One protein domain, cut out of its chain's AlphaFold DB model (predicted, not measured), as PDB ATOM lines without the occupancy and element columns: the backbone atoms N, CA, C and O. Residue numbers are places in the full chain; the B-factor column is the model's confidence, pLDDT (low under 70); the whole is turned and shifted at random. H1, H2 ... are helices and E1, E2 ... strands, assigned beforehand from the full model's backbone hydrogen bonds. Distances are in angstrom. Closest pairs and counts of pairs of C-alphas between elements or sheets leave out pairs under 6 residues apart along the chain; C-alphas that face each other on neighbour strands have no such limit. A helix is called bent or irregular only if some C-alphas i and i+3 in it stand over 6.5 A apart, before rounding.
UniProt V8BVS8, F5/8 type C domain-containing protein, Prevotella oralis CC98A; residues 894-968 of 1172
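Overview. This is residues 894 to 968 of the 1172 residues of the protein "F5/8 type C domain-containing protein" of Prevotella oralis CC98A (UniProt V8BVS8). A small, strongly twisted wall of four strands has one short helix over each face: H1 over the edge strand E1 on one face, H2 over E2 on the other. E3 and E4 run side by side and bend; the loop after E3 reaches one end of the long axis, and Asp 907, before E1, lies at the other. The printed part has 75 residues, with two named helices and four named strands in the order H1, E1, H2, E2, E3, E4. The sheet's order is E1, E2, E3, E4, mixed, and the class is mixed, helices and strands. The whole is compact, with a radius of gyration of the C-alphas of 11.4 A, yet elongated, spanning 37 by 21 by 21 A.

Along the chain. H1 is residues 896 to 902, 9.9 A long, and begins at C-alpha 896 (47.832, -36.696, 51.229). E1 is residues 911 to 914, H2 924 to 928 and E2 932 to 936. E3, residues 941 to 950, is 24.9 A long and bends by 66 degrees at residue 945. E4, residues 961 to 968, is 16.7 A long, bends by 86 degrees at residue 964 and ends at C-alpha 968 (56.753, -41.895, 31.490).

Arrangement. E1 and E2 are antiparallel, with N 933 and O 913 at 2.8 A. E2 and E3 form an antiparallel hairpin, with N 936 and O 941 at 2.8 A. E3 and E4 are parallel, with N 964 and O 944 at 2.8 A. H1 is on the sheet at a height of 7.2 A and runs along E1, at 2 degrees on the local plane; their closest C-alphas, of Ala 898 and Trp 911, are 5.3 A apart. H2 is on the opposite face, over E2, at a height of 8.2 A; the closest C-alphas of H2 and E2, of Asp 926 and Tyr 932, are 7.3 A apart. H2 is irregular, but only just: C-alphas 925 and 928 are 6.9 A apart. In H1 every O i to N i+4 pair is within hydrogen-bond range; in H2 0 of 1 is, and 1 of 2 O i to N i+3 pairs.

Size, cuts and confidence. The two C-alphas farthest apart, of Asp 907 and Gly 952, are 37.7 A apart. The printed part has no cut, and no link is long. Mean pLDDT of the printed part is 94.9, and no printed residue is under 70.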
ATOM      1  N   SER A 894      48.965 -33.328  46.648       95.56
ATOM      2  CA  SER A 894      49.768 -34.556  46.651       95.56
ATOM      3  C   SER A 894      48.988 -35.860  46.851       95.56
ATOM      4  O   SER A 894      49.598 -36.928  46.879       95.56
ATOM      5  N   GLY A 895      47.667 -35.809  47.048       96.00
ATOM      6  CA  GLY A 895      46.878 -36.967  47.488       96.00
ATOM      7  C   GLY A 895      46.818 -37.140  49.013       96.00
ATOM      8  O   GLY A 895      45.903 -37.784  49.524       96.00
ATOM      9  N   GLU A 896      47.738 -36.528  49.769       96.75
ATOM     10  CA  GLU A 896      47.832 -36.696  51.229       96.75
ATOM     11  C   GLU A 896      46.550 -36.257  51.949       96.75
ATOM     12  O   GLU A 896      46.089 -36.920  52.876       96.75
ATOM     13  N   VAL A 897      45.938 -35.152  51.520       97.38
ATOM     14  CA  VAL A 897      44.719 -34.646  52.166       97.38
ATOM     15  C   VAL A 897      43.512 -35.536  51.855       97.38
ATOM     16  O   VAL A 897      42.709 -35.771  52.752       97.38
ATOM     17  N   ALA A 898      43.411 -36.106  50.648       97.12
ATOM     18  CA  ALA A 898      42.391 -37.116  50.343       97.12
ATOM     19  C   ALA A 898      42.572 -38.369  51.220       97.12
ATOM     20  O   ALA A 898      41.601 -38.868  51.789       97.12
ATOM     21  N   TYR A 899      43.819 -38.819  51.403       97.06
ATOM     22  CA  TYR A 899      44.170 -39.912  52.314       97.06
ATOM     23  C   TYR A 899      43.739 -39.635  53.754       97.06
ATOM     24  O   TYR A 899      43.075 -40.460  54.387       97.06
ATOM     25  N   LYS A 900      44.075 -38.450  54.262       96.88
ATOM     26  CA  LYS A 900      43.692 -38.015  55.601       96.88
ATOM     27  C   LYS A 900      42.173 -37.963  55.752       96.88
ATOM     28  O   LYS A 900      41.639 -38.578  56.669       96.88
ATOM     29  N   LEU A 901      41.461 -37.334  54.815       97.50
ATOM     30  CA  LEU A 901      39.996 -37.221  54.817       97.50
ATOM     31  C   LEU A 901      39.281 -38.578  54.719       97.50
ATOM     32  O   LEU A 901      38.229 -38.756  55.334       97.50
ATOM     33  N   GLN A 902      39.857 -39.571  54.036       96.12
ATOM     34  CA  GLN A 902      39.361 -40.953  54.045       96.12
ATOM     35  C   GLN A 902      39.355 -41.554  55.465       96.12
ATOM     36  O   GLN A 902      38.512 -42.399  55.762       96.12
ATOM     37  N   ALA A 903      40.225 -41.082  56.366       95.69
ATOM     38  CA  ALA A 903      40.232 -41.396  57.800       95.69
ATOM     39  C   ALA A 903      40.353 -42.896  58.128       95.69
ATOM     40  O   ALA A 903      39.815 -43.365  59.130       95.69
ATOM     41  N   GLY A 904      41.003 -43.671  57.256       94.19
ATOM     42  CA  GLY A 904      41.107 -45.126  57.400       94.19
ATOM     43  C   GLY A 904      39.791 -45.886  57.193       94.19
ATOM     44  O   GLY A 904      39.756 -47.089  57.441       94.19
ATOM     45  N   ARG A 905      38.718 -45.223  56.739       95.56
ATOM     46  CA  ARG A 905      37.467 -45.885  56.344       95.56
ATOM     47  C   ARG A 905      37.733 -46.781  55.142       95.56
ATOM     48  O   ARG A 905      38.369 -46.342  54.184       95.56
ATOM     49  N   THR A 906      37.262 -48.022  55.195       95.44
ATOM     50  CA  THR A 906      37.549 -49.035  54.168       95.44
ATOM     51  C   THR A 906      36.304 -49.564  53.457       95.44
ATOM     52  O   THR A 906      36.429 -50.337  52.514       95.44
ATOM     53  N   ASP A 907      35.109 -49.140  53.873       95.81
ATOM     54  CA  ASP A 907      33.821 -49.596  53.340       95.81
ATOM     55  C   ASP A 907      33.548 -49.102  51.911       95.81
ATOM     56  O   ASP A 907      32.902 -49.793  51.127       95.81
ATOM     57  N   ARG A 908      34.063 -47.921  51.556       95.12
ATOM     58  CA  ARG A 908      34.042 -47.358  50.198       95.12
ATOM     59  C   ARG A 908      35.065 -46.234  50.064       95.12
ATOM     60  O   ARG A 908      35.581 -45.735  51.063       95.12
ATOM     61  N   CYS A 909      35.316 -45.775  48.843       96.06
ATOM     62  CA  CYS A 909      36.046 -44.532  48.619       96.06
ATOM     63  C   CYS A 909      35.122 -43.329  48.855       96.06
ATOM     64  O   CYS A 909      34.081 -43.221  48.209       96.06
ATOM     65  N   TYR A 910      35.497 -42.428  49.762       96.25
ATOM     66  CA  TYR A 910      34.772 -41.172  50.004       96.25
ATOM     67  C   TYR A 910      35.476 -40.002  49.317       96.25
ATOM     68  O   TYR A 910      34.833 -39.151  48.704       96.25
ATOM     69  N   TRP A 911      36.808 -39.997  49.381       97.50
ATOM     70  CA  TRP A 911      37.657 -38.925  48.876       97.50
ATOM     71  C   TRP A 911      38.644 -39.450  47.849       97.50
ATOM     72  O   TRP A 911      39.223 -40.522  48.018       97.50
ATOM     73  N   ALA A 912      38.858 -38.670  46.802       97.00
ATOM     74  CA  ALA A 912      39.821 -38.964  45.759       97.00
ATOM     75  C   ALA A 912      40.374 -37.667  45.171       97.00
ATOM     76  O   ALA A 912      39.916 -36.562  45.487       97.00
ATOM     77  N   GLN A 913      41.407 -37.786  44.349       97.19
ATOM     78  CA  GLN A 913      42.138 -36.620  43.889       97.19
ATOM     79  C   GLN A 913      42.871 -36.889  42.582       97.19
ATOM     80  O   GLN A 913      43.571 -37.884  42.458       97.19
ATOM     81  N   VAL A 914      42.797 -35.956  41.635       97.00
ATOM     82  CA  VAL A 914      43.810 -35.857  40.577       97.00
ATOM     83  C   VAL A 914      45.051 -35.201  41.186       97.00
ATOM     84  O   VAL A 914      44.953 -34.094  41.721       97.00
ATOM     85  N   LEU A 915      46.211 -35.862  41.152       95.62
ATOM     86  CA  LEU A 915      47.455 -35.269  41.666       95.62
ATOM     87  C   LEU A 915      47.757 -33.950  40.930       95.62
ATOM     88  O   LEU A 915      47.727 -33.898  39.703       95.62
ATOM     89  N   GLY A 916      48.034 -32.884  41.684       93.56
ATOM     90  CA  GLY A 916      48.126 -31.506  41.175       93.56
ATOM     91  C   GLY A 916      46.848 -30.669  41.359       93.56
ATOM     92  O   GLY A 916      46.910 -29.436  41.396       93.56
ATOM     93  N   GLU A 917      45.691 -31.298  41.570       94.69
ATOM     94  CA  GLU A 917      44.405 -30.638  41.848       94.69
ATOM     95  C   GLU A 917      44.030 -30.720  43.335       94.69
ATOM     96  O   GLU A 917      44.760 -31.308  44.119       94.69
ATOM     97  N   ASN A 918      42.943 -30.068  43.768       94.25
ATOM     98  CA  ASN A 918      42.475 -30.189  45.159       94.25
ATOM     99  C   ASN A 918      41.698 -31.506  45.350       94.25
ATOM    100  O   ASN A 918      41.079 -31.971  44.390       94.25
ATOM    101  N   PRO A 919      41.650 -32.075  46.569       95.12
ATOM    102  CA  PRO A 919      40.817 -33.237  46.859       95.12
ATOM    103  C   PRO A 919      39.344 -32.946  46.581       95.12
ATOM    104  O   PRO A 919      38.860 -31.834  46.826       95.12
ATOM    105  N   ASN A 920      38.630 -33.958  46.107       92.50
ATOM    106  CA  ASN A 920      37.193 -33.901  45.900       92.50
ATOM    107  C   ASN A 920      36.543 -35.225  46.314       92.50
ATOM    108  O   ASN A 920      37.228 -36.201  46.639       92.50
ATOM    109  N   PHE A 921      35.217 -35.263  46.300       95.00
ATOM    110  CA  PHE A 921      34.490 -36.503  46.520       95.00
ATOM    111  C   PHE A 921      34.742 -37.496  45.390       95.00
ATOM    112  O   PHE A 921      34.916 -37.122  44.227       95.00
ATOM    113  N   TYR A 922      34.791 -38.772  45.754       94.25
ATOM    114  CA  TYR A 922      35.039 -39.849  44.811       94.25
ATOM    115  C   TYR A 922      33.906 -39.998  43.787       94.25
ATOM    116  O   TYR A 922      32.725 -39.943  44.132       94.25
ATOM    117  N   SER A 923      34.282 -40.246  42.532       90.56
ATOM    118  CA  SER A 923      33.372 -40.599  41.443       90.56
ATOM    119  C   SER A 923      33.964 -41.760  40.651       90.56
ATOM    120  O   SER A 923      35.099 -41.678  40.183       90.56
ATOM    121  N   GLU A 924      33.190 -42.830  40.451       89.69
ATOM    122  CA  GLU A 924      33.629 -43.992  39.660       89.69
ATOM    123  C   GLU A 924      34.000 -43.584  38.223       89.69
ATOM    124  O   GLU A 924      34.980 -44.073  37.665       89.69
ATOM    125  N   ALA A 925      33.262 -42.630  37.642       90.12
ATOM    126  CA  ALA A 925      33.507 -42.130  36.290       90.12
ATOM    127  C   ALA A 925      34.873 -41.434  36.143       90.12
ATOM    128  O   ALA A 925      35.425 -41.376  35.044       90.12
ATOM    129  N   ASP A 926      35.436 -40.936  37.245       92.81
ATOM    130  CA  ASP A 926      36.695 -40.195  37.250       92.81
ATOM    131  C   ASP A 926      37.931 -41.094  37.339       92.81
ATOM    132  O   ASP A 926      39.034 -40.615  37.083       92.81
ATOM    133  N   LYS A 927      37.780 -42.398  37.609       92.88
ATOM    134  CA  LYS A 927      38.913 -43.338  37.716       92.88
ATOM    135  C   LYS A 927      39.823 -43.356  36.493       92.88
ATOM    136  O   LYS A 927      41.023 -43.562  36.625       92.88
ATOM    137  N   ALA A 928      39.257 -43.137  35.308       91.31
ATOM    138  CA  ALA A 928      40.013 -43.122  34.061       91.31
ATOM    139  C   ALA A 928      40.886 -41.864  33.892       91.31
ATOM    140  O   ALA A 928      41.774 -41.863  33.033       91.31
ATOM    141  N   LYS A 929      40.652 -40.800  34.679       96.31
ATOM    142  CA  LYS A 929      41.439 -39.565  34.617       96.31
ATOM    143  C   LYS A 929      42.900 -39.848  34.965       96.31
ATOM    144  O   LYS A 929      43.218 -40.600  35.885       96.31
ATOM    145  N   THR A 930      43.796 -39.202  34.229       95.81
ATOM    146  CA  THR A 930      45.238 -39.277  34.467       95.81
ATOM    147  C   THR A 930      45.569 -38.840  35.890       95.81
ATOM    148  O   THR A 930      45.107 -37.794  36.336       95.81
ATOM    149  N   ASN A 931      46.400 -39.618  36.583       96.81
ATOM    150  CA  ASN A 931      46.863 -39.351  37.945       96.81
ATOM    151  C   ASN A 931      45.742 -39.238  38.998       96.81
ATOM    152  O   ASN A 931      45.939 -38.586  40.024       96.81
ATOM    153  N   TYR A 932      44.584 -39.865  38.770       97.69
ATOM    154  CA  TYR A 932      43.497 -39.925  39.746       97.69
ATOM    155  C   TYR A 932      43.763 -40.996  40.808       97.69
ATOM    156  O   TYR A 932      43.652 -42.194  40.546       97.69
ATOM    157  N   VAL A 933      44.118 -40.556  42.013       97.81
ATOM    158  CA  VAL A 933      44.333 -41.411  43.181       97.81
ATOM    159  C   VAL A 933      43.043 -41.561  43.985       97.81
ATOM    160  O   VAL A 933      42.392 -40.577  44.344       97.81
ATOM    161  N   TYR A 934      42.678 -42.805  44.282       97.81
ATOM    162  CA  TYR A 934      41.473 -43.158  45.035       97.81
ATOM    163  C   TYR A 934      41.715 -44.398  45.905       97.81
ATOM    164  O   TYR A 934      42.665 -45.149  45.686       97.81
ATOM    165  N   TYR A 935      40.856 -44.622  46.899       97.69
ATOM    166  CA  TYR A 935      40.880 -45.833  47.713       97.69
ATOM    167  C   TYR A 935      40.056 -46.945  47.049       97.69
ATOM    168  O   TYR A 935      38.834 -46.859  46.959       97.69
ATOM    169  N   ASP A 936      40.704 -48.012  46.594       95.69
ATOM    170  CA  ASP A 936      40.018 -49.211  46.123       95.69
ATOM    171  C   ASP A 936      39.611 -50.064  47.331       95.69
ATOM    172  O   ASP A 936      40.437 -50.758  47.933       95.69
ATOM    173  N   ALA A 937      38.324 -50.011  47.678       94.62
ATOM    174  CA  ALA A 937      37.764 -50.774  48.790       94.62
ATOM    175  C   ALA A 937      37.843 -52.296  48.574       94.62
ATOM    176  O   ALA A 937      37.998 -53.040  49.539       94.62
ATOM    177  N   THR A 938      37.811 -52.769  47.323       93.94
ATOM    178  CA  THR A 938      37.896 -54.206  47.006       93.94
ATOM    179  C   THR A 938      39.316 -54.721  47.212       93.94
ATOM    180  O   THR A 938      39.521 -55.797  47.772       93.94
ATOM    181  N   ALA A 939      40.309 -53.941  46.784       92.69
ATOM    182  CA  ALA A 939      41.720 -54.280  46.954       92.69
ATOM    183  C   ALA A 939      42.310 -53.814  48.301       92.69
ATOM    184  O   ALA A 939      43.492 -54.052  48.560       92.69
ATOM    185  N   ALA A 940      41.504 -53.147  49.135       94.50
ATOM    186  CA  ALA A 940      41.866 -52.561  50.424       94.50
ATOM    187  C   ALA A 940      43.124 -51.668  50.377       94.50
ATOM    188  O   ALA A 940      43.934 -51.663  51.309       94.50
ATOM    189  N   LYS A 941      43.309 -50.911  49.289       95.38
ATOM    190  CA  LYS A 941      44.517 -50.103  49.052       95.38
ATOM    191  C   LYS A 941      44.229 -48.859  48.221       95.38
ATOM    192  O   LYS A 941      43.253 -48.806  47.483       95.38
ATOM    193  N   TRP A 942      45.127 -47.883  48.281       97.94
ATOM    194  CA  TRP A 942      45.104 -46.753  47.357       97.94
ATOM    195  C   TRP A 942      45.591 -47.163  45.968       97.94
ATOM    196  O   TRP A 942      46.547 -47.935  45.827       97.94
ATOM    197  N   ALA A 943      44.919 -46.648  44.945       97.50
ATOM    198  CA  ALA A 943      45.104 -47.024  43.556       97.50
ATOM    199  C   ALA A 943      45.043 -45.812  42.614       97.50
ATOM    200  O   ALA A 943      44.507 -44.760  42.960       97.50
ATOM    201  N   CYS A 944      45.600 -45.987  41.417       97.81
ATOM    202  CA  CYS A 944      45.498 -45.069  40.285       97.81
ATOM    203  C   CYS A 944      45.472 -45.897  38.992       97.81
ATOM    204  O   CYS A 944      46.361 -46.721  38.781       97.81
ATOM    205  N   GLU A 945      44.475 -45.710  38.125       96.56
ATOM    206  CA  GLU A 945      44.379 -46.502  36.885       96.56
ATOM    207  C   GLU A 945      45.497 -46.132  35.899       96.56
ATOM    208  O   GLU A 945      46.175 -46.998  35.344       96.56
ATOM    209  N   ASN A 946      45.721 -44.825  35.720       96.50
ATOM    210  CA  ASN A 946      46.633 -44.268  34.726       96.50
ATOM    211  C   ASN A 946      47.577 -43.247  35.371       96.50
ATOM    212  O   ASN A 946      47.272 -42.054  35.426       96.50
ATOM    213  N   PHE A 947      48.737 -43.705  35.839       97.50
ATOM    214  CA  PHE A 947      49.777 -42.838  36.385       97.50
ATOM    215  C   PHE A 947      50.759 -42.417  35.288       97.50
ATOM    216  O   PHE A 947      51.387 -43.249  34.633       97.50
ATOM    217  N   VAL A 948      50.898 -41.113  35.071       95.69
ATOM    218  CA  VAL A 948      51.688 -40.547  33.977       95.69
ATOM    219  C   VAL A 948      52.668 -39.520  34.523       95.69
ATOM    220  O   VAL A 948      52.257 -38.479  35.031       95.69
ATOM    221  N   LEU A 949      53.964 -39.785  34.345       92.62
ATOM    222  CA  LEU A 949      55.034 -38.804  34.520       92.62
ATOM    223  C   LEU A 949      55.345 -38.130  33.184       92.62
ATOM    224  O   LEU A 949      55.365 -38.792  32.147       92.62
ATOM    225  N   THR A 950      55.633 -36.831  33.198       89.81
ATOM    226  CA  THR A 950      56.032 -36.075  32.000       89.81
ATOM    227  C   THR A 950      57.189 -35.149  32.341       89.81
ATOM    228  O   THR A 950      57.134 -34.475  33.365       89.81
ATOM    229  N   ASP A 951      58.231 -35.105  31.508       85.44
ATOM    230  CA  ASP A 951      59.360 -34.187  31.717       85.44
ATOM    231  C   ASP A 951      58.889 -32.723  31.808       85.44
ATOM    232  O   ASP A 951      58.020 -32.276  31.061       85.44
ATOM    233  N   GLY A 952      59.479 -31.965  32.735       82.56
ATOM    234  CA  GLY A 952      59.134 -30.561  32.977       82.56
ATOM    235  C   GLY A 952      57.829 -30.329  33.751       82.56
ATOM    236  O   GLY A 952      57.500 -29.175  34.008       82.56
ATOM    237  N   GLN A 953      57.101 -31.383  34.142       88.25
ATOM    238  CA  GLN A 953      55.887 -31.301  34.963       88.25
ATOM    239  C   GLN A 953      56.071 -32.096  36.266       88.25
ATOM    240  O   GLN A 953      55.834 -33.308  36.277       88.25
ATOM    241  N   PRO A 954      56.528 -31.461  37.364       87.81
ATOM    242  CA  PRO A 954      56.675 -32.146  38.641       87.81
ATOM    243  C   PRO A 954      55.302 -32.548  39.183       87.81
ATOM    244  O   PRO A 954      54.362 -31.751  39.209       87.81
ATOM    245  N   LEU A 955      55.189 -33.797  39.631       91.25
ATOM    246  CA  LEU A 955      53.986 -34.318  40.274       91.25
ATOM    247  C   LEU A 955      54.208 -34.481  41.780       91.25
ATOM    248  O   LEU A 955      55.091 -35.249  42.178       91.25
ATOM    249  N   PRO A 956      53.407 -33.807  42.623       91.56
ATOM    250  CA  PRO A 956      53.456 -33.992  44.064       91.56
ATOM    251  C   PRO A 956      52.814 -35.332  44.436       91.56
ATOM    252  O   PRO A 956      51.704 -35.641  44.008       91.56
ATOM    253  N   ILE A 957      53.509 -36.131  45.245       94.94
ATOM    254  CA  ILE A 957      53.063 -37.471  45.652       94.94
ATOM    255  C   ILE A 957      53.219 -37.587  47.167       94.94
ATOM    256  O   ILE A 957      54.334 -37.576  47.683       94.94
ATOM    257  N   GLY A 958      52.098 -37.663  47.877       94.81
ATOM    258  CA  GLY A 958      52.033 -37.611  49.341       94.81
ATOM    259  C   GLY A 958      51.454 -38.862  49.995       94.81
ATOM    260  O   GLY A 958      51.363 -38.910  51.216       94.81
ATOM    261  N   LEU A 959      51.074 -39.871  49.207       95.62
ATOM    262  CA  LEU A 959      50.671 -41.185  49.702       95.62
ATOM    263  C   LEU A 959      51.244 -42.307  48.828       95.62
ATOM    264  O   LEU A 959      51.543 -42.097  47.652       95.62
ATOM    265  N   ASP A 960      51.337 -43.503  49.403       96.81
ATOM    266  CA  ASP A 960      51.634 -44.733  48.670       96.81
ATOM    267  C   ASP A 960      50.383 -45.220  47.924       96.81
ATOM    268  O   ASP A 960      49.293 -45.254  48.500       96.81
ATOM    269  N   PHE A 961      50.529 -45.656  46.670       97.75
ATOM    270  CA  PHE A 961      49.442 -46.273  45.905       97.75
ATOM    271  C   PHE A 961      49.956 -47.239  44.831       97.75
ATOM    272  O   PHE A 961      51.089 -47.142  44.357       97.75
ATOM    273  N   THR A 962      49.105 -48.174  44.404       97.75
ATOM    274  CA  THR A 962      49.396 -49.025  43.241       97.75
ATOM    275  C   THR A 962      48.867 -48.379  41.964       97.75
ATOM    276  O   THR A 962      47.667 -48.141  41.848       97.75
ATOM    277  N   ALA A 963      49.734 -48.154  40.982       97.75
ATOM    278  CA  ALA A 963      49.327 -47.717  39.653       97.75
ATOM    279  C   ALA A 963      49.082 -48.926  38.737       97.75
ATOM    280  O   ALA A 963      49.994 -49.736  38.537       97.75
ATOM    281  N   ALA A 964      47.879 -49.054  38.170       96.94
ATOM    282  CA  ALA A 964      47.556 -50.141  37.245       96.94
ATOM    283  C   ALA A 964      48.390 -50.024  35.963       96.94
ATOM    284  O   ALA A 964      49.002 -51.008  35.550       96.94
ATOM    285  N   ASN A 965      48.505 -48.810  35.415       97.50
ATOM    286  CA  ASN A 965      49.372 -48.476  34.289       97.50
ATOM    287  C   ASN A 965      50.256 -47.270  34.627       97.50
ATOM    288  O   ASN A 965      49.759 -46.227  35.051       97.50
ATOM    289  N   VAL A 966      51.565 -47.395  34.398       97.00
ATOM    290  CA  VAL A 966      52.552 -46.320  34.542       97.00
ATOM    291  C   VAL A 966      53.159 -45.983  33.191       97.00
ATOM    292  O   VAL A 966      53.778 -46.839  32.555       97.00
ATOM    293  N   THR A 967      53.051 -44.720  32.793       94.94
ATOM    294  CA  THR A 967      53.690 -44.172  31.590       94.94
ATOM    295  C   THR A 967      54.652 -43.054  31.975       94.94
ATOM    296  O   THR A 967      54.322 -42.208  32.802       94.94
ATOM    297  N   TYR A 968      55.833 -43.021  31.358       91.75
ATOM    298  CA  TYR A 968      56.753 -41.895  31.490       91.75
ATOM    299  C   TYR A 968      57.029 -41.264  30.117       91.75
ATOM    300  O   TYR A 968      57.765 -41.817  29.300       91.75
TER     301      TYR A 968